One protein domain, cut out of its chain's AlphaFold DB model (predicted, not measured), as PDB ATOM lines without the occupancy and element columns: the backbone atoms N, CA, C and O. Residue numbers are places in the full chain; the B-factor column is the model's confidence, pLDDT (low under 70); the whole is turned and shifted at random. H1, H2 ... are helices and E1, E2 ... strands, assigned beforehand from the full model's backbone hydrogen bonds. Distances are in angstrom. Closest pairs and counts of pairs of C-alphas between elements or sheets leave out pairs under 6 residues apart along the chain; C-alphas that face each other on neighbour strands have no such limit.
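What this domain is: This is residues 5 to 152 of the 163 residues of the protein "Putative RNase H-like HicB family nuclease" of Xanthobacter sp. SG563 (UniProt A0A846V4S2). A twisted three-stranded sheet, E1 E2 E3, forms the middle of the domain, with the long helix H4 crossing one face and H2 and H3 over the other. A second three-stranded sheet, E4 E5 E6, lies next to it with E6 near E3, and H4 reaches from one sheet to the other; H1 packs on H3 at the edge. The printed part has 148 residues, with four named helices and six named strands in the order H1 H2 E1 E2 E3 H3 E4 E5 E6 H4. Both sheets are antiparallel, and the class is mixed, helices and strands. The whole is compact, with a radius of gyration of the C-alphas of 14.5 A and spans of 43 by 34 by 24 A.

Where its parts are: H1, residues 5 to 11, begins with C-alpha 5 at (206.803, 283.216, 51.437). H2 is residues 19 to 28, 14.8 A long. E1 is residues 32 to 36, E2 residues 40 to 44 and E3 residues 52 to 55. H3, residues 62 to 76, is 21.1 A long. E4 is residues 100 to 104, E5 residues 113 to 117 and E6 residues 124 to 127. H4, residues 130 to 150, is 30.0 A long and ends with C-alpha 150 at (220.779, 285.338, 75.337).

How they stand to each other: E1 E2 E3 is a meander, each strand the antiparallel neighbour of the one before, with N 34 and O 42 at 2.9 A and N 43 and O 52 at 2.8 A. E4 E5 E6 is another, with N 101 and O 116 at 2.9 A and N 115 and O 125 at 2.8 A. H2 and H3 on one face of E1 E2 E3 and H4 on the other make three layers, helices on both faces of a sheet. H4, at a height of 7.5 A, lies over E1, E2 and E3, slantwise to the strands. H4 stands at the level of the sheet E4 E5 E6; the closest C-alphas of H4 and E6, Gly 137 and Gly 125, are 3.4 A apart. H1 touches H3 with residues 65 to 69 of H3 alone, at a steep tilt of 60 degrees; the closest C-alphas, Leu 9 and Val 65, are 6.5 A apart. Every O i to N i+4 pair is within hydrogen-bond range in H1, H3 and H4, and 5 of 6 are in H2.

The domain as a whole: The two C-alphas farthest apart, Pro 89 and Asp 108, are 44.8 A apart. The printed part has no cut. The link from H3 to E4, residues 77 to 99, is long. Mean pLDDT of the printed part is 85.4; residues 14, 16 and 78 to 92 are under 70.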
ATOM      1  N   ARG A   5     207.447 283.035  50.124       79.56
ATOM      2  CA  ARG A   5     206.803 283.216  51.437       79.56
ATOM      3  C   ARG A   5     206.899 284.655  51.919       79.56
ATOM      4  O   ARG A   5     205.906 285.186  52.392       79.56
ATOM      5  N   LEU A   6     208.056 285.295  51.759       81.94
ATOM      6  CA  LEU A   6     208.217 286.703  52.114       81.94
ATOM      7  C   LEU A   6     207.347 287.604  51.228       81.94
ATOM      8  O   LEU A   6     206.733 288.539  51.727       81.94
ATOM      9  N   GLU A   7     207.234 287.290  49.936       83.06
ATOM     10  CA  GLU A   7     206.319 287.997  49.031       83.06
ATOM     11  C   GLU A   7     204.857 287.857  49.475       83.06
ATOM     12  O   GLU A   7     204.133 288.848  49.501       83.06
ATOM     13  N   ALA A   8     204.435 286.667  49.918       82.31
ATOM     14  CA  ALA A   8     203.100 286.467  50.483       82.31
ATOM     15  C   ALA A   8     202.882 287.251  51.793       82.31
ATOM     16  O   ALA A   8     201.800 287.796  52.008       82.31
ATOM     17  N   LEU A   9     203.906 287.357  52.650       82.56
ATOM     18  CA  LEU A   9     203.850 288.185  53.864       82.56
ATOM     19  C   LEU A   9     203.715 289.680  53.535       82.56
ATOM     20  O   LEU A   9     202.998 290.389  54.235       82.56
ATOM     21  N   ARG A  10     204.377 290.149  52.467       82.44
ATOM     22  CA  ARG A  10     204.276 291.534  51.973       82.44
ATOM     23  C   ARG A  10     202.914 291.829  51.345       82.44
ATOM     24  O   ARG A  10     202.368 292.900  51.582       82.44
ATOM     25  N   ALA A  11     202.381 290.899  50.554       83.88
ATOM     26  CA  ALA A  11     201.118 291.078  49.840       83.88
ATOM     27  C   ALA A  11     199.900 291.048  50.776       83.88
ATOM     28  O   ALA A  11     198.981 291.843  50.599       83.88
ATOM     29  N   SER A  12     199.919 290.168  51.782       79.81
ATOM     30  CA  SER A  12     198.789 289.962  52.693       79.81
ATOM     31  C   SER A  12     199.264 289.868  54.148       79.81
ATOM     32  O   SER A  12     199.382 288.763  54.696       79.81
ATOM     33  N   PRO A  13     199.560 291.009  54.800       78.19
ATOM     34  CA  PRO A  13     199.990 291.017  56.193       78.19
ATOM     35  C   PRO A  13     198.855 290.692  57.180       78.19
ATOM     36  O   PRO A  13     199.148 290.182  58.256       78.19
ATOM     37  N   GLY A  14     197.590 290.955  56.827       68.62
ATOM     38  CA  GLY A  14     196.414 290.744  57.690       68.62
ATOM     39  C   GLY A  14     195.863 289.316  57.735       68.62
ATOM     40  O   GLY A  14     195.072 288.996  58.619       68.62
ATOM     41  N   ASP A  15     196.293 288.433  56.831       73.25
ATOM     42  CA  ASP A  15     195.885 287.027  56.877       73.25
ATOM     43  C   ASP A  15     196.348 286.374  58.183       73.25
ATOM     44  O   ASP A  15     197.504 286.528  58.582       73.25
ATOM     45  N   ALA A  16     195.496 285.548  58.794       62.47
ATOM     46  CA  ALA A  16     195.846 284.803  59.998       62.47
ATOM     47  C   ALA A  16     197.142 283.985  59.796       62.47
ATOM     48  O   ALA A  16     197.177 283.003  59.046       62.47
ATOM     49  N   ARG A  17     198.224 284.392  60.472       74.69
ATOM     50  CA  ARG A  17     199.522 283.700  60.467       74.69
ATOM     51  C   ARG A  17     199.724 282.951  61.776       74.69
ATOM     52  O   ARG A  17     199.397 283.455  62.849       74.69
ATOM     53  N   ARG A  18     200.311 281.755  61.701       83.81
ATOM     54  CA  ARG A  18     200.777 281.037  62.892       83.81
ATOM     55  C   ARG A  18     202.238 281.398  63.160       83.81
ATOM     56  O   ARG A  18     202.983 281.616  62.202       83.81
ATOM     57  N   PRO A  19     202.697 281.354  64.424       85.31
ATOM     58  CA  PRO A  19     204.114 281.525  64.741       85.31
ATOM     59  C   PRO A  19     205.019 280.614  63.897       85.31
ATOM     60  O   PRO A  19     206.048 281.054  63.394       85.31
ATOM     61  N   ALA A  20     204.578 279.378  63.637       86.75
ATOM     62  CA  ALA A  20     205.293 278.412  62.804       86.75
ATOM     63  C   ALA A  20     205.552 278.897  61.361       86.75
ATOM     64  O   ALA A  20     206.605 278.600  60.801       86.75
ATOM     65  N   ASP A  21     204.631 279.653  60.756       85.94
ATOM     66  CA  ASP A  21     204.803 280.158  59.385       85.94
ATOM     67  C   ASP A  21     205.930 281.215  59.326       85.94
ATOM     68  O   ASP A  21     206.724 281.254  58.377       85.94
ATOM     69  N   LEU A  22     206.058 282.022  60.388       87.56
ATOM     70  CA  LEU A  22     207.162 282.968  60.568       87.56
ATOM     71  C   LEU A  22     208.477 282.250  60.905       87.56
ATOM     72  O   LEU A  22     209.504 282.594  60.331       87.56
ATOM     73  N   GLU A  23     208.459 281.216  61.754       90.31
ATOM     74  CA  GLU A  23     209.634 280.383  62.084       90.31
ATOM     75  C   GLU A  23     210.257 279.732  60.829       90.31
ATOM     76  O   GLU A  23     211.481 279.737  60.651       90.31
ATOM     77  N   ILE A  24     209.421 279.225  59.914       89.75
ATOM     78  CA  ILE A  24     209.872 278.655  58.634       89.75
ATOM     79  C   ILE A  24     210.556 279.724  57.778       89.75
ATOM     80  O   ILE A  24     211.631 279.480  57.231       89.75
ATOM     81  N   THR A  25     209.954 280.911  57.673       87.81
ATOM     82  CA  THR A  25     210.525 282.014  56.888       87.81
ATOM     83  C   THR A  25     211.830 282.507  57.519       87.81
ATOM     84  O   THR A  25     212.831 282.642  56.822       87.81
ATOM     85  N   ALA A  26     211.867 282.678  58.843       89.81
ATOM     86  CA  ALA A  26     213.046 283.090  59.605       89.81
ATOM     87  C   ALA A  26     214.252 282.171  59.358       89.81
ATOM     88  O   ALA A  26     215.358 282.649  59.094       89.81
ATOM     89  N   SER A  27     214.023 280.855  59.349       88.38
ATOM     90  CA  SER A  27     215.068 279.852  59.106       88.38
ATOM     91  C   SER A  27     215.750 280.022  57.742       88.38
ATOM     92  O   SER A  27     216.949 279.781  57.617       88.38
ATOM     93  N   GLN A  28     215.018 280.481  56.722       87.94
ATOM     94  CA  GLN A  28     215.556 280.702  55.372       87.94
ATOM     95  C   GLN A  28     216.472 281.932  55.284       87.94
ATOM     96  O   GLN A  28     217.312 281.995  54.392       87.94
ATOM     97  N   TYR A  29     216.333 282.878  56.214       86.44
ATOM     98  CA  TYR A  29     217.151 284.092  56.314       86.44
ATOM     99  C   TYR A  29     218.195 284.010  57.440       86.44
ATOM    100  O   TYR A  29     218.745 285.030  57.840       86.44
ATOM    101  N   ALA A  30     218.454 282.811  57.982       88.75
ATOM    102  CA  ALA A  30     219.329 282.594  59.141       88.75
ATOM    103  C   ALA A  30     218.942 283.417  60.391       88.75
ATOM    104  O   ALA A  30     219.760 283.634  61.290       88.75
ATOM    105  N   ILE A  31     217.684 283.858  60.475       91.50
ATOM    106  CA  ILE A  31     217.143 284.570  61.630       91.50
ATOM    107  C   ILE A  31     216.959 283.562  62.762       91.50
ATOM    108  O   ILE A  31     216.250 282.563  62.625       91.50
ATOM    109  N   LYS A  32     217.590 283.836  63.906       91.94
ATOM    110  CA  LYS A  32     217.427 283.029  65.113       91.94
ATOM    111  C   LYS A  32     216.101 283.382  65.764       91.94
ATOM    112  O   LYS A  32     215.756 284.556  65.869       91.94
ATOM    113  N   PHE A  33     215.393 282.382  66.264       93.38
ATOM    114  CA  PHE A  33     214.179 282.602  67.034       93.38
ATOM    115  C   PHE A  33     214.178 281.787  68.318       93.38
ATOM    116  O   PHE A  33     214.779 280.715  68.400       93.38
ATOM    117  N   ARG A  34     213.506 282.313  69.339       92.69
ATOM    118  CA  ARG A  34     213.391 281.678  70.652       92.69
ATOM    119  C   ARG A  34     211.984 281.866  71.199       92.69
ATOM    120  O   ARG A  34     211.390 282.924  71.038       92.69
ATOM    121  N   LYS A  35     211.477 280.845  71.887       92.44
ATOM    122  CA  LYS A  35     210.194 280.885  72.595       92.44
ATOM    123  C   LYS A  35     210.480 281.268  74.039       92.44
ATOM    124  O   LYS A  35     211.093 280.484  74.761       92.44
ATOM    125  N   VAL A  36     210.100 282.477  74.441       87.38
ATOM    126  CA  VAL A  36     210.355 282.990  75.794       87.38
ATOM    127  C   VAL A  36     209.089 282.846  76.617       87.38
ATOM    128  O   VAL A  36     208.004 283.201  76.153       87.38
ATOM    129  N   THR A  37     209.227 282.252  77.807       79.00
ATOM    130  CA  THR A  37     208.150 282.047  78.800       79.00
ATOM    131  C   THR A  37     206.862 281.398  78.265       79.00
ATOM    132  O   THR A  37     205.825 281.439  78.921       79.00
ATOM    133  N   GLY A  38     206.902 280.780  77.077       83.50
ATOM    134  CA  GLY A  38     205.733 280.198  76.407       83.50
ATOM    135  C   GLY A  38     204.658 281.215  75.997       83.50
ATOM    136  O   GLY A  38     203.520 280.813  75.738       83.50
ATOM    137  N   THR A  39     204.987 282.510  75.971       88.06
ATOM    138  CA  THR A  39     204.051 283.590  75.610       88.06
ATOM    139  C   THR A  39     204.340 284.144  74.222       88.06
ATOM    140  O   THR A  39     203.413 284.288  73.427       88.06
ATOM    141  N   HIS A  40     205.617 284.379  73.914       93.44
ATOM    142  CA  HIS A  40     206.061 285.022  72.684       93.44
ATOM    143  C   HIS A  40     207.191 284.241  72.015       93.44
ATOM    144  O   HIS A  40     208.052 283.651  72.677       93.44
ATOM    145  N   VAL A  41     207.209 284.281  70.683       94.56
ATOM    146  CA  VAL A  41     208.389 283.930  69.888       94.56
ATOM    147  C   VAL A  41     209.115 285.220  69.547       94.56
ATOM    148  O   VAL A  41     208.505 286.153  69.034       94.56
ATOM    149  N   VAL A  42     210.413 285.276  69.832       94.94
ATOM    150  CA  VAL A  42     211.254 286.431  69.524       94.94
ATOM    151  C   VAL A  42     212.257 286.065  68.448       94.94
ATOM    152  O   VAL A  42     213.006 285.101  68.604       94.94
ATOM    153  N   PHE A  43     212.285 286.859  67.385       94.25
ATOM    154  CA  PHE A  43     213.195 286.774  66.254       94.25
ATOM    155  C   PHE A  43     214.345 287.771  66.420       94.25
ATOM    156  O   PHE A  43     214.129 288.941  66.737       94.25
ATOM    157  N   THR A  44     215.575 287.314  66.194       91.31
ATOM    158  CA  THR A  44     216.807 288.100  66.322       91.31
ATOM    159  C   THR A  44     217.784 287.736  65.206       91.31
ATOM    160  O   THR A  44     217.877 286.581  64.790       91.31
ATOM    161  N   HIS A  45     218.542 288.713  64.712       89.12
ATOM    162  CA  HIS A  45     219.589 288.470  63.720       89.12
ATOM    163  C   HIS A  45     220.769 289.434  63.940       89.12
ATOM    164  O   HIS A  45     220.537 290.595  64.280       89.12
ATOM    165  N   PRO A  46     222.035 288.999  63.784       83.62
ATOM    166  CA  PRO A  46     223.205 289.840  64.054       83.62
ATOM    167  C   PRO A  46     223.302 291.084  63.161       83.62
ATOM    168  O   PRO A  46     223.834 292.095  63.610       83.62
ATOM    169  N   SER A  47     222.758 291.057  61.941       82.00
ATOM    170  CA  SER A  47     222.804 292.209  61.021       82.00
ATOM    171  C   SER A  47     221.779 293.308  61.314       82.00
ATOM    172  O   SER A  47     221.820 294.346  60.663       82.00
ATOM    173  N   VAL A  48     220.851 293.112  62.260       82.44
ATOM    174  CA  VAL A  48     219.812 294.105  62.573       82.44
ATOM    175  C   VAL A  48     219.686 294.345  64.080       82.44
ATOM    176  O   VAL A  48     219.630 293.399  64.872       82.44
ATOM    177  N   PRO A  49     219.602 295.620  64.507       75.25
ATOM    178  CA  PRO A  49     219.501 295.955  65.923       75.25
ATOM    179  C   PRO A  49     218.126 295.610  66.495       75.25
ATOM    180  O   PRO A  49     217.982 295.437  67.699       75.25
ATOM    181  N   ASN A  50     217.128 295.457  65.639       77.94
ATOM    182  CA  ASN A  50     215.756 295.244  66.055       77.94
ATOM    183  C   ASN A  50     215.489 293.748  66.243       77.94
ATOM    184  O   ASN A  50     216.011 292.911  65.501       77.94
ATOM    185  N   CYS A  51     214.677 293.418  67.239       88.81
ATOM    186  CA  CYS A  51     214.100 292.092  67.404       88.81
ATOM    187  C   CYS A  51     212.595 292.179  67.182       88.81
ATOM    188  O   CYS A  51     211.978 293.193  67.503       88.81
ATOM    189  N   VAL A  52     211.996 291.108  66.673       93.19
ATOM    190  CA  VAL A  52     210.547 291.048  66.472       93.19
ATOM    191  C   VAL A  52     209.964 290.046  67.448       93.19
ATOM    192  O   VAL A  52     210.394 288.897  67.459       93.19
ATOM    193  N   ALA A  53     209.011 290.470  68.271       93.75
ATOM    194  CA  ALA A  53     208.279 289.587  69.173       93.75
ATOM    195  C   ALA A  53     206.876 289.353  68.612       93.75
ATOM    196  O   ALA A  53     206.217 290.302  68.198       93.75
ATOM    197  N   VAL A  54     206.428 288.098  68.583       92.81
ATOM    198  CA  VAL A  54     205.070 287.738  68.152       92.81
ATOM    199  C   VAL A  54     204.397 286.849  69.193       92.81
ATOM    200  O   VAL A  54     205.067 285.979  69.768       92.81
ATOM    201  N   PRO A  55     203.093 287.026  69.445       92.06
ATOM    202  CA  PRO A  55     202.379 286.219  70.419       92.06
ATOM    203  C   PRO A  55     202.223 284.774  69.933       92.06
ATOM    204  O   PRO A  55     202.047 284.499  68.746       92.06
ATOM    205  N   MET A  56     202.272 283.828  70.871       90.56
ATOM    206  CA  MET A  56     202.035 282.404  70.600       90.56
ATOM    207  C   MET A  56     200.577 281.995  70.806       90.56
ATOM    208  O   MET A  56     200.121 281.027  70.197       90.56
ATOM    209  N   LYS A  57     199.881 282.683  71.717       85.56
ATOM    210  CA  LYS A  57     198.516 282.349  72.153       85.56
ATOM    211  C   LYS A  57     197.460 283.316  71.619       85.56
ATOM    212  O   LYS A  57     196.295 282.940  71.559       85.56
ATOM    213  N   ASN A  58     197.877 284.517  71.220       82.06
ATOM    214  CA  ASN A  58     197.008 285.539  70.645       82.06
ATOM    215  C   ASN A  58     197.170 285.586  69.118       82.06
ATOM    216  O   ASN A  58     198.221 285.180  68.605       82.06
ATOM    217  N   PRO A  59     196.159 286.076  68.380       83.88
ATOM    218  CA  PRO A  59     196.254 286.245  66.937       83.88
ATOM    219  C   PRO A  59     197.440 287.127  66.541       83.88
ATOM    220  O   PRO A  59     197.616 288.237  67.049       83.88
ATOM    221  N   ILE A  60     198.234 286.657  65.580       89.00
ATOM    222  CA  ILE A  60     199.264 287.484  64.953       89.00
ATOM    223  C   ILE A  60     198.561 288.467  64.017       89.00
ATOM    224  O   ILE A  60     198.131 288.093  62.929       89.00
ATOM    225  N   ARG A  61     198.439 289.724  64.453       89.69
ATOM    226  CA  ARG A  61     197.894 290.820  63.634       89.69
ATOM    227  C   ARG A  61     198.909 291.324  62.598       89.69
ATOM    228  O   ARG A  61     200.117 291.123  62.773       89.69
ATOM    229  N   ALA A  62     198.438 292.055  61.583       88.56
ATOM    230  CA  ALA A  62     199.261 292.570  60.481       88.56
ATOM    231  C   ALA A  62     200.498 293.359  60.927       88.56
ATOM    232  O   ALA A  62     201.546 293.279  60.286       88.56
ATOM    233  N   ALA A  63     200.406 294.080  62.047       89.88
ATOM    234  CA  ALA A  63     201.517 294.847  62.604       89.88
ATOM    235  C   ALA A  63     202.771 293.979  62.847       89.88
ATOM    236  O   ALA A  63     203.881 294.391  62.512       89.88
ATOM    237  N   HIS A  64     202.602 292.745  63.330       91.81
ATOM    238  CA  HIS A  64     203.708 291.806  63.540       91.81
ATOM    239  C   HIS A  64     204.330 291.334  62.230       91.81
ATOM    240  O   HIS A  64     205.550 291.238  62.116       91.81
ATOM    241  N   VAL A  65     203.491 291.040  61.232       90.62
ATOM    242  CA  VAL A  65     203.960 290.598  59.915       90.62
ATOM    243  C   VAL A  65     204.755 291.715  59.249       90.62
ATOM    244  O   VAL A  65     205.855 291.470  58.762       90.62
ATOM    245  N   ARG A  66     204.256 292.954  59.307       90.75
ATOM    246  CA  ARG A  66     204.970 294.136  58.807       90.75
ATOM    247  C   ARG A  66     206.296 294.349  59.539       90.75
ATOM    248  O   ARG A  66     207.298 294.604  58.882       90.75
ATOM    249  N   ALA A  67     206.335 294.181  60.862       91.31
ATOM    250  CA  ALA A  67     207.577 294.265  61.632       91.31
ATOM    251  C   ALA A  67     208.596 293.184  61.228       91.31
ATOM    252  O   ALA A  67     209.778 293.482  61.058       91.31
ATOM    253  N   PHE A  68     208.146 291.941  61.026       91.94
ATOM    254  CA  PHE A  68     208.996 290.845  60.555       91.94
ATOM    255  C   PHE A  68     209.530 291.097  59.141       91.94
ATOM    256  O   PHE A  68     210.720 290.926  58.890       91.94
ATOM    257  N   VAL A  69     208.677 291.548  58.223       90.44
ATOM    258  CA  VAL A  69     209.083 291.914  56.861       90.44
ATOM    259  C   VAL A  69     210.105 293.051  56.892       90.44
ATOM    260  O   VAL A  69     211.166 292.906  56.299       90.44
ATOM    261  N   ALA A  70     209.855 294.119  57.654       89.19
ATOM    262  CA  ALA A  70     210.786 295.240  57.786       89.19
ATOM    263  C   ALA A  70     212.147 294.814  58.367       89.19
ATOM    264  O   ALA A  70     213.187 295.355  57.989       89.19
ATOM    265  N   MET A  71     212.160 293.827  59.272       89.88
ATOM    266  CA  MET A  71     213.397 293.219  59.763       89.88
ATOM    267  C   MET A  71     214.179 292.548  58.627       89.88
ATOM    268  O   MET A  71     215.388 292.755  58.535       89.88
ATOM    269  N   VAL A  72     213.509 291.774  57.767       88.94
ATOM    270  CA  VAL A  72     214.140 291.101  56.619       88.94
ATOM    271  C   VAL A  72     214.601 292.110  55.565       88.94
ATOM    272  O   VAL A  72     215.727 292.012  55.088       88.94
ATOM    273  N   ASP A  73     213.786 293.116  55.254       87.50
ATOM    274  CA  ASP A  73     214.126 294.163  54.284       87.50
ATOM    275  C   ASP A  73     215.405 294.899  54.706       87.50
ATOM    276  O   ASP A  73     216.343 295.032  53.922       87.50
ATOM    277  N   ARG A  74     215.517 295.244  55.996       83.62
ATOM    278  CA  ARG A  74     216.719 295.880  56.554       83.62
ATOM    279  C   ARG A  74     217.970 294.994  56.478       83.62
ATOM    280  O   ARG A  74     219.089 295.510  56.485       83.62
ATOM    281  N   MET A  75     217.806 293.671  56.445       84.00
ATOM    282  CA  MET A  75     218.916 292.743  56.213       84.00
ATOM    283  C   MET A  75     219.363 292.772  54.746       84.00
ATOM    284  O   MET A  75     220.568 292.797  54.494       84.00
ATOM    285  N   ASP A  76     218.415 292.799  53.804       80.56
ATOM    286  CA  ASP A  76     218.679 292.829  52.358       80.56
ATOM    287  C   ASP A  76     219.308 294.158  51.900       80.56
ATOM    288  O   ASP A  76     220.185 294.153  51.038       80.56
ATOM    289  N   GLU A  77     218.944 295.288  52.516       77.19
ATOM    290  CA  GLU A  77     219.520 296.617  52.235       77.19
ATOM    291  C   GLU A  77     220.998 296.764  52.665       77.19
ATOM    292  O   GLU A  77     221.582 297.844  52.575       77.19
ATOM    293  N   GLY A  78     221.638 295.681  53.118       64.19
ATOM    294  CA  GLY A  78     223.046 295.685  53.499       64.19
ATOM    295  C   GLY A  78     223.278 296.350  54.850       64.19
ATOM    296  O   GLY A  78     224.276 297.055  55.018       64.19
ATOM    297  N   GLY A  79     222.362 296.133  55.804       56.69
ATOM    298  CA  GLY A  79     222.477 296.628  57.172       56.69
ATOM    299  C   GLY A  79     223.908 296.485  57.686       56.69
ATOM    300  O   GLY A  79     224.440 295.376  57.777       56.69
ATOM    301  N   ALA A  80     224.556 297.621  57.965       56.12
ATOM    302  CA  ALA A  80     225.920 297.627  58.474       56.12
ATOM    303  C   ALA A  80     225.992 296.727  59.718       56.12
ATOM    304  O   ALA A  80     225.051 296.746  60.520       56.12
ATOM    305  N   PRO A  81     227.076 295.947  59.906       56.38
ATOM    306  CA  PRO A  81     227.212 295.085  61.070       56.38
ATOM    307  C   PRO A  81     227.014 295.928  62.324       56.38
ATOM    308  O   PRO A  81     227.786 296.847  62.614       56.38
ATOM    309  N   VAL A  82     225.930 295.645  63.039       57.34
ATOM    310  CA  VAL A  82     225.574 296.408  64.222       57.34
ATOM    311  C   VAL A  82     226.624 296.092  65.273       57.34
ATOM    312  O   VAL A  82     226.762 294.952  65.719       57.34
ATOM    313  N   ARG A  83     227.395 297.104  65.668       55.66
ATOM    314  CA  ARG A  83     228.295 296.993  66.812       55.66
ATOM    315  C   ARG A  83     227.444 297.017  68.072       55.66
ATOM    316  O   ARG A  83     227.127 298.083  68.591       55.66
ATOM    317  N   TYR A  84     227.031 295.843  68.532       60.94
ATOM    318  CA  TYR A  84     226.342 295.731  69.807       60.94
ATOM    319  C   TYR A  84     227.278 296.159  70.928       60.94
ATOM    320  O   TYR A  84     228.431 295.727  70.995       60.94
ATOM    321  N   LYS A  85     226.766 296.987  71.838       65.12
ATOM    322  CA  LYS A  85     227.381 297.120  73.152       65.12
ATOM    323  C   LYS A  85     227.248 295.754  73.826       65.12
ATOM    324  O   LYS A  85     226.141 295.217  73.908       65.12
ATOM    325  N   ALA A  86     228.372 295.174  74.239       63.31
ATOM    326  CA  ALA A  86     228.359 293.939  75.008       63.31
ATOM    327  C   ALA A  86     227.500 294.138  76.265       63.31
ATOM    328  O   ALA A  86     227.527 295.212  76.878       63.31
ATOM    329  N   LEU A  87     226.723 293.118  76.630       61.81
ATOM    330  CA  LEU A  87     225.958 293.132  77.869       61.81
ATOM    331  C   LEU A  87     226.932 293.266  79.049       61.81
ATOM    332  O   LEU A  87     227.773 292.395  79.263       61.81
ATOM    333  N   ALA A  88     226.825 294.350  79.821       65.94
ATOM    334  CA  ALA A  88     227.559 294.443  81.077       65.94
ATOM    335  C   ALA A  88     227.063 293.336  82.032       65.94
ATOM    336  O   ALA A  88     225.849 293.110  82.112       65.94
ATOM    337  N   PRO A  89     227.957 292.635  82.753       59.47
ATOM    338  CA  PRO A  89     227.553 291.572  83.665       59.47
ATOM    339  C   PRO A  89     226.562 292.112  84.705       59.47
ATOM    340  O   PRO A  89     226.815 293.127  85.347       59.47
ATOM    341  N   GLY A  90     225.413 291.442  84.843       61.41
ATOM    342  CA  GLY A  90     224.353 291.843  85.775       61.41
ATOM    343  C   GLY A  90     223.404 292.940  85.273       61.41
ATOM    344  O   GLY A  90     222.545 293.369  86.037       61.41
ATOM    345  N   ALA A  91     223.505 293.381  84.013       64.81
ATOM    346  CA  ALA A  91     222.576 294.364  83.456       64.81
ATOM    347  C   ALA A  91     221.124 293.844  83.465       64.81
ATOM    348  O   ALA A  91     220.732 292.918  82.740       64.81
ATOM    349  N   VAL A  92     220.307 294.476  84.302       66.50
ATOM    350  CA  VAL A  92     218.860 294.296  84.382       66.50
ATOM    351  C   VAL A  92     218.196 295.509  83.744       66.50
ATOM    352  O   VAL A  92     218.544 296.643  84.052       66.50
ATOM    353  N   ALA A  93     217.287 295.264  82.803       77.50
ATOM    354  CA  ALA A  93     216.480 296.321  82.216       77.50
ATOM    355  C   ALA A  93     215.176 296.397  83.005       77.50
ATOM    356  O   ALA A  93     214.549 295.362  83.246       77.50
ATOM    357  N   ASP A  94     214.789 297.603  83.406       85.19
ATOM    358  CA  ASP A  94     213.489 297.836  84.020       85.19
ATOM    359  C   ASP A  94     212.424 297.918  82.922       85.19
ATOM    360  O   ASP A  94     212.345 298.891  82.175       85.19
ATOM    361  N   ILE A  95     211.611 296.866  82.813       86.81
ATOM    362  CA  ILE A  95     210.555 296.742  81.800       86.81
ATOM    363  C   ILE A  95     209.519 297.866  81.931       86.81
ATOM    364  O   ILE A  95     208.936 298.281  80.927       86.81
ATOM    365  N   ALA A  96     209.283 298.370  83.147       87.06
ATOM    366  CA  ALA A  96     208.308 299.426  83.397       87.06
ATOM    367  C   ALA A  96     208.798 300.803  82.922       87.06
ATOM    368  O   ALA A  96     207.979 301.659  82.597       87.06
ATOM    369  N   ALA A  97     210.117 301.000  82.819       89.12
ATOM    370  CA  ALA A  97     210.717 302.266  82.406       89.12
ATOM    371  C   ALA A  97     210.623 302.532  80.893       89.12
ATOM    372  O   ALA A  97     210.860 303.658  80.459       89.12
ATOM    373  N   TYR A  98     210.285 301.524  80.079       90.25
ATOM    374  CA  TYR A  98     210.145 301.707  78.634       90.25
ATOM    375  C   TYR A  98     208.826 302.414  78.290       90.25
ATOM    376  O   TYR A  98     207.756 301.903  78.657       90.25
ATOM    377  N   PRO A  99     208.877 303.544  77.560       91.94
ATOM    378  CA  PRO A  99     207.686 304.222  77.075       91.94
ATOM    379  C   PRO A  99     206.966 303.365  76.026       91.94
ATOM    380  O   PRO A  99     207.570 302.893  75.058       91.94
ATOM    381  N   SER A 100     205.664 303.174  76.229       92.62
ATOM    382  CA  SER A 100     204.750 302.519  75.295       92.62
ATOM    383  C   SER A 100     203.923 303.557  74.538       92.62
ATOM    384  O   SER A 100     203.530 304.586  75.086       92.62
ATOM    385  N   ALA A 101     203.618 303.265  73.277       94.00
ATOM    386  CA  ALA A 101     202.615 303.975  72.495       94.00
ATOM    387  C   ALA A 101     201.523 302.994  72.069       94.00
ATOM    388  O   ALA A 101     201.832 301.938  71.510       94.00
ATOM    389  N   VAL A 102     200.262 303.349  72.325       94.31
ATOM    390  CA  VAL A 102     199.089 302.554  71.946       94.31
ATOM    391  C   VAL A 102     198.416 303.183  70.730       94.31
ATOM    392  O   VAL A 102     198.197 304.393  70.702       94.31
ATOM    393  N   ALA A 103     198.059 302.368  69.741       94.06
ATOM    394  CA  ALA A 103     197.322 302.800  68.560       94.06
ATOM    395  C   ALA A 103     196.212 301.797  68.205       94.06
ATOM    396  O   ALA A 103     196.395 300.592  68.403       94.06
ATOM    397  N   PRO A 104     195.064 302.255  67.676       94.44
ATOM    398  CA  PRO A 104     194.065 301.357  67.113       94.44
ATOM    399  C   PRO A 104     194.600 300.701  65.836       94.44
ATOM    400  O   PRO A 104     195.377 301.295  65.084       94.44
ATOM    401  N   ILE A 105     194.159 299.476  65.582       90.50
ATOM    402  CA  ILE A 105     194.491 298.717  64.379       90.50
ATOM    403  C   ILE A 105     193.259 298.724  63.465       90.50
ATOM    404  O   ILE A 105     192.154 298.468  63.951       90.50
ATOM    405  N   PRO A 106     193.418 298.992  62.156       88.50
ATOM    406  CA  PRO A 106     192.326 298.887  61.190       88.50
ATOM    407  C   PRO A 106     191.661 297.507  61.218       88.50
ATOM    408  O   PRO A 106     192.335 296.497  61.427       88.50
ATOM    409  N   GLU A 107     190.354 297.442  60.962       85.62
ATOM    410  CA  GLU A 107     189.614 296.171  60.962       85.62
ATOM    411  C   GLU A 107     190.176 295.175  59.935       85.62
ATOM    412  O   GLU A 107     190.385 294.010  60.270       85.62
ATOM    413  N   ASP A 108     190.554 295.650  58.743       83.94
ATOM    414  CA  ASP A 108     191.204 294.843  57.697       83.94
ATOM    415  C   ASP A 108     192.575 294.269  58.112       83.94
ATOM    416  O   ASP A 108     193.031 293.268  57.566       83.94
ATOM    417  N   ASP A 109     193.234 294.883  59.101       82.00
ATOM    418  CA  ASP A 109     194.530 294.458  59.651       82.00
ATOM    419  C   ASP A 109     194.379 293.591  60.922       82.00
ATOM    420  O   ASP A 109     195.371 293.221  61.571       82.00
ATOM    421  N   GLY A 110     193.133 293.251  61.267       81.31
ATOM    422  CA  GLY A 110     192.750 292.405  62.390       81.31
ATOM    423  C   GLY A 110     192.006 293.134  63.509       81.31
ATOM    424  O   GLY A 110     191.593 292.465  64.449       81.31
ATOM    425  N   GLY A 111     191.834 294.459  63.453       87.69
ATOM    426  CA  GLY A 111     191.109 295.244  64.466       87.69
ATOM    427  C   GLY A 111     191.819 295.343  65.825       87.69
ATOM    428  O   GLY A 111     192.945 294.872  65.986       87.69
ATOM    429  N   GLY A 112     191.166 295.942  66.824       90.50
ATOM    430  CA  GLY A 112     191.693 296.073  68.190       90.50
ATOM    431  C   GLY A 112     192.772 297.151  68.335       90.50
ATOM    432  O   GLY A 112     192.728 298.189  67.676       90.50
ATOM    433  N   PHE A 113     193.743 296.908  69.217       94.06
ATOM    434  CA  PHE A 113     194.820 297.836  69.563       94.06
ATOM    435  C   PHE A 113     196.191 297.165  69.496       94.06
ATOM    436  O   PHE A 113     196.337 295.976  69.804       94.06
ATOM    437  N   VAL A 114     197.198 297.949  69.111       94.50
ATOM    438  CA  VAL A 114     198.617 297.593  69.150       94.50
ATOM    439  C   VAL A 114     199.343 298.511  70.123       94.50
ATOM    440  O   VAL A 114     199.123 299.721  70.130       94.50
ATOM    441  N   VAL A 115     200.241 297.936  70.914       95.25
ATOM    442  CA  VAL A 115     201.248 298.662  71.686       95.25
ATOM    443  C   VAL A 115     202.608 298.468  71.050       95.25
ATOM    444  O   VAL A 115     202.948 297.373  70.612       95.25
ATOM    445  N   SER A 116     203.388 299.539  71.007       93.62
ATOM    446  CA  SER A 116     204.751 299.548  70.485       93.62
ATOM    447  C   SER A 116     205.695 300.278  71.435       93.62
ATOM    448  O   SER A 116     205.273 301.165  72.179       93.62
ATOM    449  N   PHE A 117     206.973 299.903  71.401       92.00
ATOM    450  CA  PHE A 117     208.034 300.517  72.201       92.00
ATOM    451  C   PHE A 117     209.084 301.118  71.267       92.00
ATOM    452  O   PHE A 117     209.704 300.392  70.489       92.00
ATOM    453  N   ALA A 118     209.302 302.432  71.345       88.75
ATOM    454  CA  ALA A 118     210.232 303.134  70.454       88.75
ATOM    455  C   ALA A 118     211.677 302.625  70.599       88.75
ATOM    456  O   ALA A 118     212.388 302.474  69.607       88.75
ATOM    457  N   ASP A 119     212.088 302.296  71.827       86.19
ATOM    458  CA  ASP A 119     213.430 301.777  72.123       86.19
ATOM    459  C   ASP A 119     213.645 300.336  71.645       86.19
ATOM    460  O   ASP A 119     214.785 299.887  71.514       86.19
ATOM    461  N   VAL A 120     212.561 299.595  71.390       87.75
ATOM    462  CA  VAL A 120     212.611 298.200  70.934       87.75
ATOM    463  C   VAL A 120     211.744 298.031  69.683       87.75
ATOM    464  O   VAL A 120     210.703 297.371  69.735       87.75
ATOM    465  N   PRO A 121     212.142 298.612  68.532       85.81
ATOM    466  CA  PRO A 121     211.337 298.519  67.322       85.81
ATOM    467  C   PRO A 121     211.114 297.055  66.930       85.81
ATOM    468  O   PRO A 121     212.058 296.266  66.892       85.81
ATOM    469  N   GLY A 122     209.864 296.698  66.630       87.25
ATOM    470  CA  GLY A 122     209.448 295.319  66.342       87.25
ATOM    471  C   GLY A 122     208.964 294.528  67.563       87.25
ATOM    472  O   GLY A 122     208.368 293.463  67.396       87.25
ATOM    473  N   CYS A 123     209.142 295.051  68.778       92.38
ATOM    474  CA  CYS A 123     208.433 294.571  69.955       92.38
ATOM    475  C   CYS A 123     207.029 295.184  69.981       92.38
ATOM    476  O   CYS A 123     206.877 296.394  70.165       92.38
ATOM    477  N   LEU A 124     206.023 294.343  69.756       93.31
ATOM    478  CA  LEU A 124     204.629 294.747  69.669       93.31
ATOM    479  C   LEU A 124     203.784 293.905  70.621       93.31
ATOM    480  O   LEU A 124     204.040 292.714  70.782       93.31
ATOM    481  N   GLY A 125     202.787 294.541  71.228       92.69
ATOM    482  CA  GLY A 125     201.708 293.886  71.960       92.69
ATOM    483  C   GLY A 125     200.379 294.119  71.273       92.69
ATOM    484  O   GLY A 125     200.195 295.158  70.639       92.69
ATOM    485  N   VAL A 126     199.442 293.186  71.386       93.25
ATOM    486  CA  VAL A 126     198.110 293.325  70.796       93.25
ATOM    487  C   VAL A 126     196.998 292.888  71.733       93.25
ATOM    488  O   VAL A 126     197.148 291.975  72.537       93.25
ATOM    489  N   GLY A 127     195.839 293.519  71.589       92.38
ATOM    490  CA  GLY A 127     194.659 293.202  72.384       92.38
ATOM    491  C   GLY A 127     193.409 293.823  71.788       92.38
ATOM    492  O   GLY A 127     193.500 294.665  70.898       92.38
ATOM    493  N   ASP A 128     192.238 293.370  72.218       92.06
ATOM    494  CA  ASP A 128     190.967 293.955  71.766       92.06
ATOM    495  C   ASP A 128     190.670 295.286  72.472       92.06
ATOM    496  O   ASP A 128     189.893 296.097  71.975       92.06
ATOM    497  N   THR A 129     191.358 295.546  73.589       94.88
ATOM    498  CA  THR A 129     191.361 296.826  74.303       94.88
ATOM    499  C   THR A 129     192.790 297.368  74.451       94.88
ATOM    500  O   THR A 129     193.751 296.589  74.358       94.88
ATOM    501  N   PRO A 130     192.957 298.679  74.708       94.81
ATOM    502  CA  PRO A 130     194.261 299.283  74.983       94.81
ATOM    503  C   PRO A 130     195.016 298.588  76.125       94.81
ATOM    504  O   PRO A 130     196.214 298.337  76.017       94.81
ATOM    505  N   GLU A 131     194.313 298.221  77.196       95.12
ATOM    506  CA  GLU A 131     194.891 297.600  78.390       95.12
ATOM    507  C   GLU A 131     195.374 296.177  78.100       95.12
ATOM    508  O   GLU A 131     196.451 295.779  78.543       95.12
ATOM    509  N   ALA A 132     194.598 295.416  77.321       93.62
ATOM    510  CA  ALA A 132     194.996 294.084  76.884       93.62
ATOM    511  C   ALA A 132     196.240 294.151  75.985       93.62
ATOM    512  O   ALA A 132     197.164 293.356  76.157       93.62
ATOM    513  N   ALA A 133     196.290 295.131  75.078       94.25
ATOM    514  CA  ALA A 133     197.436 295.348  74.204       94.25
ATOM    515  C   ALA A 133     198.688 295.766  74.987       94.25
ATOM    516  O   ALA A 133     199.791 295.329  74.662       94.25
ATOM    517  N   GLU A 134     198.535 296.565  76.045       94.31
ATOM    518  CA  GLU A 134     199.653 296.944  76.907       94.31
ATOM    519  C   GLU A 134     200.157 295.771  77.753       94.31
ATOM    520  O   GLU A 134     201.366 295.545  77.815       94.31
ATOM    521  N   ALA A 135     199.262 294.977  78.347       93.69
ATOM    522  CA  ALA A 135     199.646 293.782  79.096       93.69
ATOM    523  C   ALA A 135     200.406 292.775  78.213       93.69
ATOM    524  O   ALA A 135     201.463 292.274  78.607       93.69
ATOM    525  N   ASP A 136     199.905 292.529  76.999       94.12
ATOM    526  CA  ASP A 136     200.574 291.697  75.995       94.12
ATOM    527  C   ASP A 136     201.927 292.304  75.586       94.12
ATOM    528  O   ASP A 136     202.952 291.621  75.600       94.12
ATOM    529  N   GLY A 137     201.977 293.620  75.361       93.75
ATOM    530  CA  GLY A 137     203.195 294.344  74.997       93.75
ATOM    531  C   GLY A 137     204.285 294.279  76.063       93.75
ATOM    532  O   GLY A 137     205.456 294.094  75.739       93.75
ATOM    533  N   ARG A 138     203.938 294.359  77.351       93.81
ATOM    534  CA  ARG A 138     204.916 294.214  78.445       93.81
ATOM    535  C   ARG A 138     205.500 292.800  78.499       93.81
ATOM    536  O   ARG A 138     206.696 292.649  78.757       93.81
ATOM    537  N   LEU A 139     204.700 291.772  78.204       94.19
ATOM    538  CA  LEU A 139     205.192 290.396  78.060       94.19
ATOM    539  C   LEU A 139     206.100 290.253  76.831       94.19
ATOM    540  O   LEU A 139     207.160 289.630  76.930       94.19
ATOM    541  N   ALA A 140     205.725 290.865  75.706       94.12
ATOM    542  CA  ALA A 140     206.539 290.906  74.495       94.12
ATOM    543  C   ALA A 140     207.889 291.599  74.742       94.12
ATOM    544  O   ALA A 140     208.924 291.118  74.280       94.12
ATOM    545  N   LEU A 141     207.900 292.689  75.513       93.25
ATOM    546  CA  LEU A 141     209.101 293.448  75.860       93.25
ATOM    547  C   LEU A 141     210.025 292.661  76.788       93.25
ATOM    548  O   LEU A 141     211.233 292.592  76.551       93.25
ATOM    549  N   PHE A 142     209.461 292.006  77.804       92.75
ATOM    550  CA  PHE A 142     210.213 291.081  78.647       92.75
ATOM    551  C   PHE A 142     210.865 289.973  77.808       92.75
ATOM    552  O   PHE A 142     212.062 289.709  77.941       92.75
ATOM    553  N   ALA A 143     210.096 289.365  76.900       93.38
ATOM    554  CA  ALA A 143     210.588 288.331  76.001       93.38
ATOM    555  C   ALA A 143     211.708 288.844  75.082       93.38
ATOM    556  O   ALA A 143     212.728 288.173  74.908       93.38
ATOM    557  N   ALA A 144     211.541 290.040  74.517       92.56
ATOM    558  CA  ALA A 144     212.526 290.690  73.665       92.56
ATOM    559  C   ALA A 144     213.857 290.908  74.395       92.56
ATOM    560  O   ALA A 144     214.916 290.534  73.890       92.56
ATOM    561  N   ILE A 145     213.808 291.449  75.611       90.31
ATOM    562  CA  ILE A 145     214.996 291.712  76.428       90.31
ATOM    563  C   ILE A 145     215.706 290.413  76.823       90.31
ATOM    564  O   ILE A 145     216.933 290.349  76.737       90.31
ATOM    565  N   ASP A 146     214.971 289.368  77.207       90.38
ATOM    566  CA  ASP A 146     215.556 288.050  77.492       90.38
ATOM    567  C   ASP A 146     216.260 287.455  76.261       90.38
ATOM    568  O   ASP A 146     217.389 286.963  76.350       90.38
ATOM    569  N   ALA A 147     215.631 287.553  75.087       90.25
ATOM    570  CA  ALA A 147     216.210 287.069  73.840       90.25
ATOM    571  C   ALA A 147     217.470 287.851  73.436       90.25
ATOM    572  O   ALA A 147     218.440 287.241  72.986       90.25
ATOM    573  N   LEU A 148     217.488 289.175  73.633       87.94
ATOM    574  CA  LEU A 148     218.673 290.003  73.396       87.94
ATOM    575  C   LEU A 148     219.824 289.606  74.325       87.94
ATOM    576  O   LEU A 148     220.939 289.395  73.852       87.94
ATOM    577  N   LYS A 149     219.546 289.411  75.620       86.31
ATOM    578  CA  LYS A 149     220.552 288.952  76.588       86.31
ATOM    579  C   LYS A 149     221.140 287.598  76.204       86.31
ATOM    580  O   LYS A 149     222.351 287.433  76.243       86.31
ATOM    581  N   ALA A 150     220.308 286.649  75.784       87.69
ATOM    582  CA  ALA A 150     220.779 285.338  75.337       87.69
ATOM    583  C   ALA A 150     221.496 285.350  73.979       87.69
ATOM    584  O   ALA A 150     222.126 284.361  73.614       87.69
ATOM    585  N   ALA A 151     221.391 286.448  73.233       84.19
ATOM    586  CA  ALA A 151     222.204 286.717  72.057       84.19
ATOM    587  C   ALA A 151     223.484 287.511  72.393       84.19
ATOM    588  O   ALA A 151     224.124 288.014  71.471       84.19
ATOM    589  N   ASP A 152     223.830 287.658  73.682       83.38
ATOM    590  CA  ASP A 152     224.954 288.454  74.199       83.38
ATOM    591  C   ASP A 152     224.888 289.943  73.814       83.38
ATOM    592  O   ASP A 152     225.900 290.639  73.685       83.38
TER     593      ASP A 152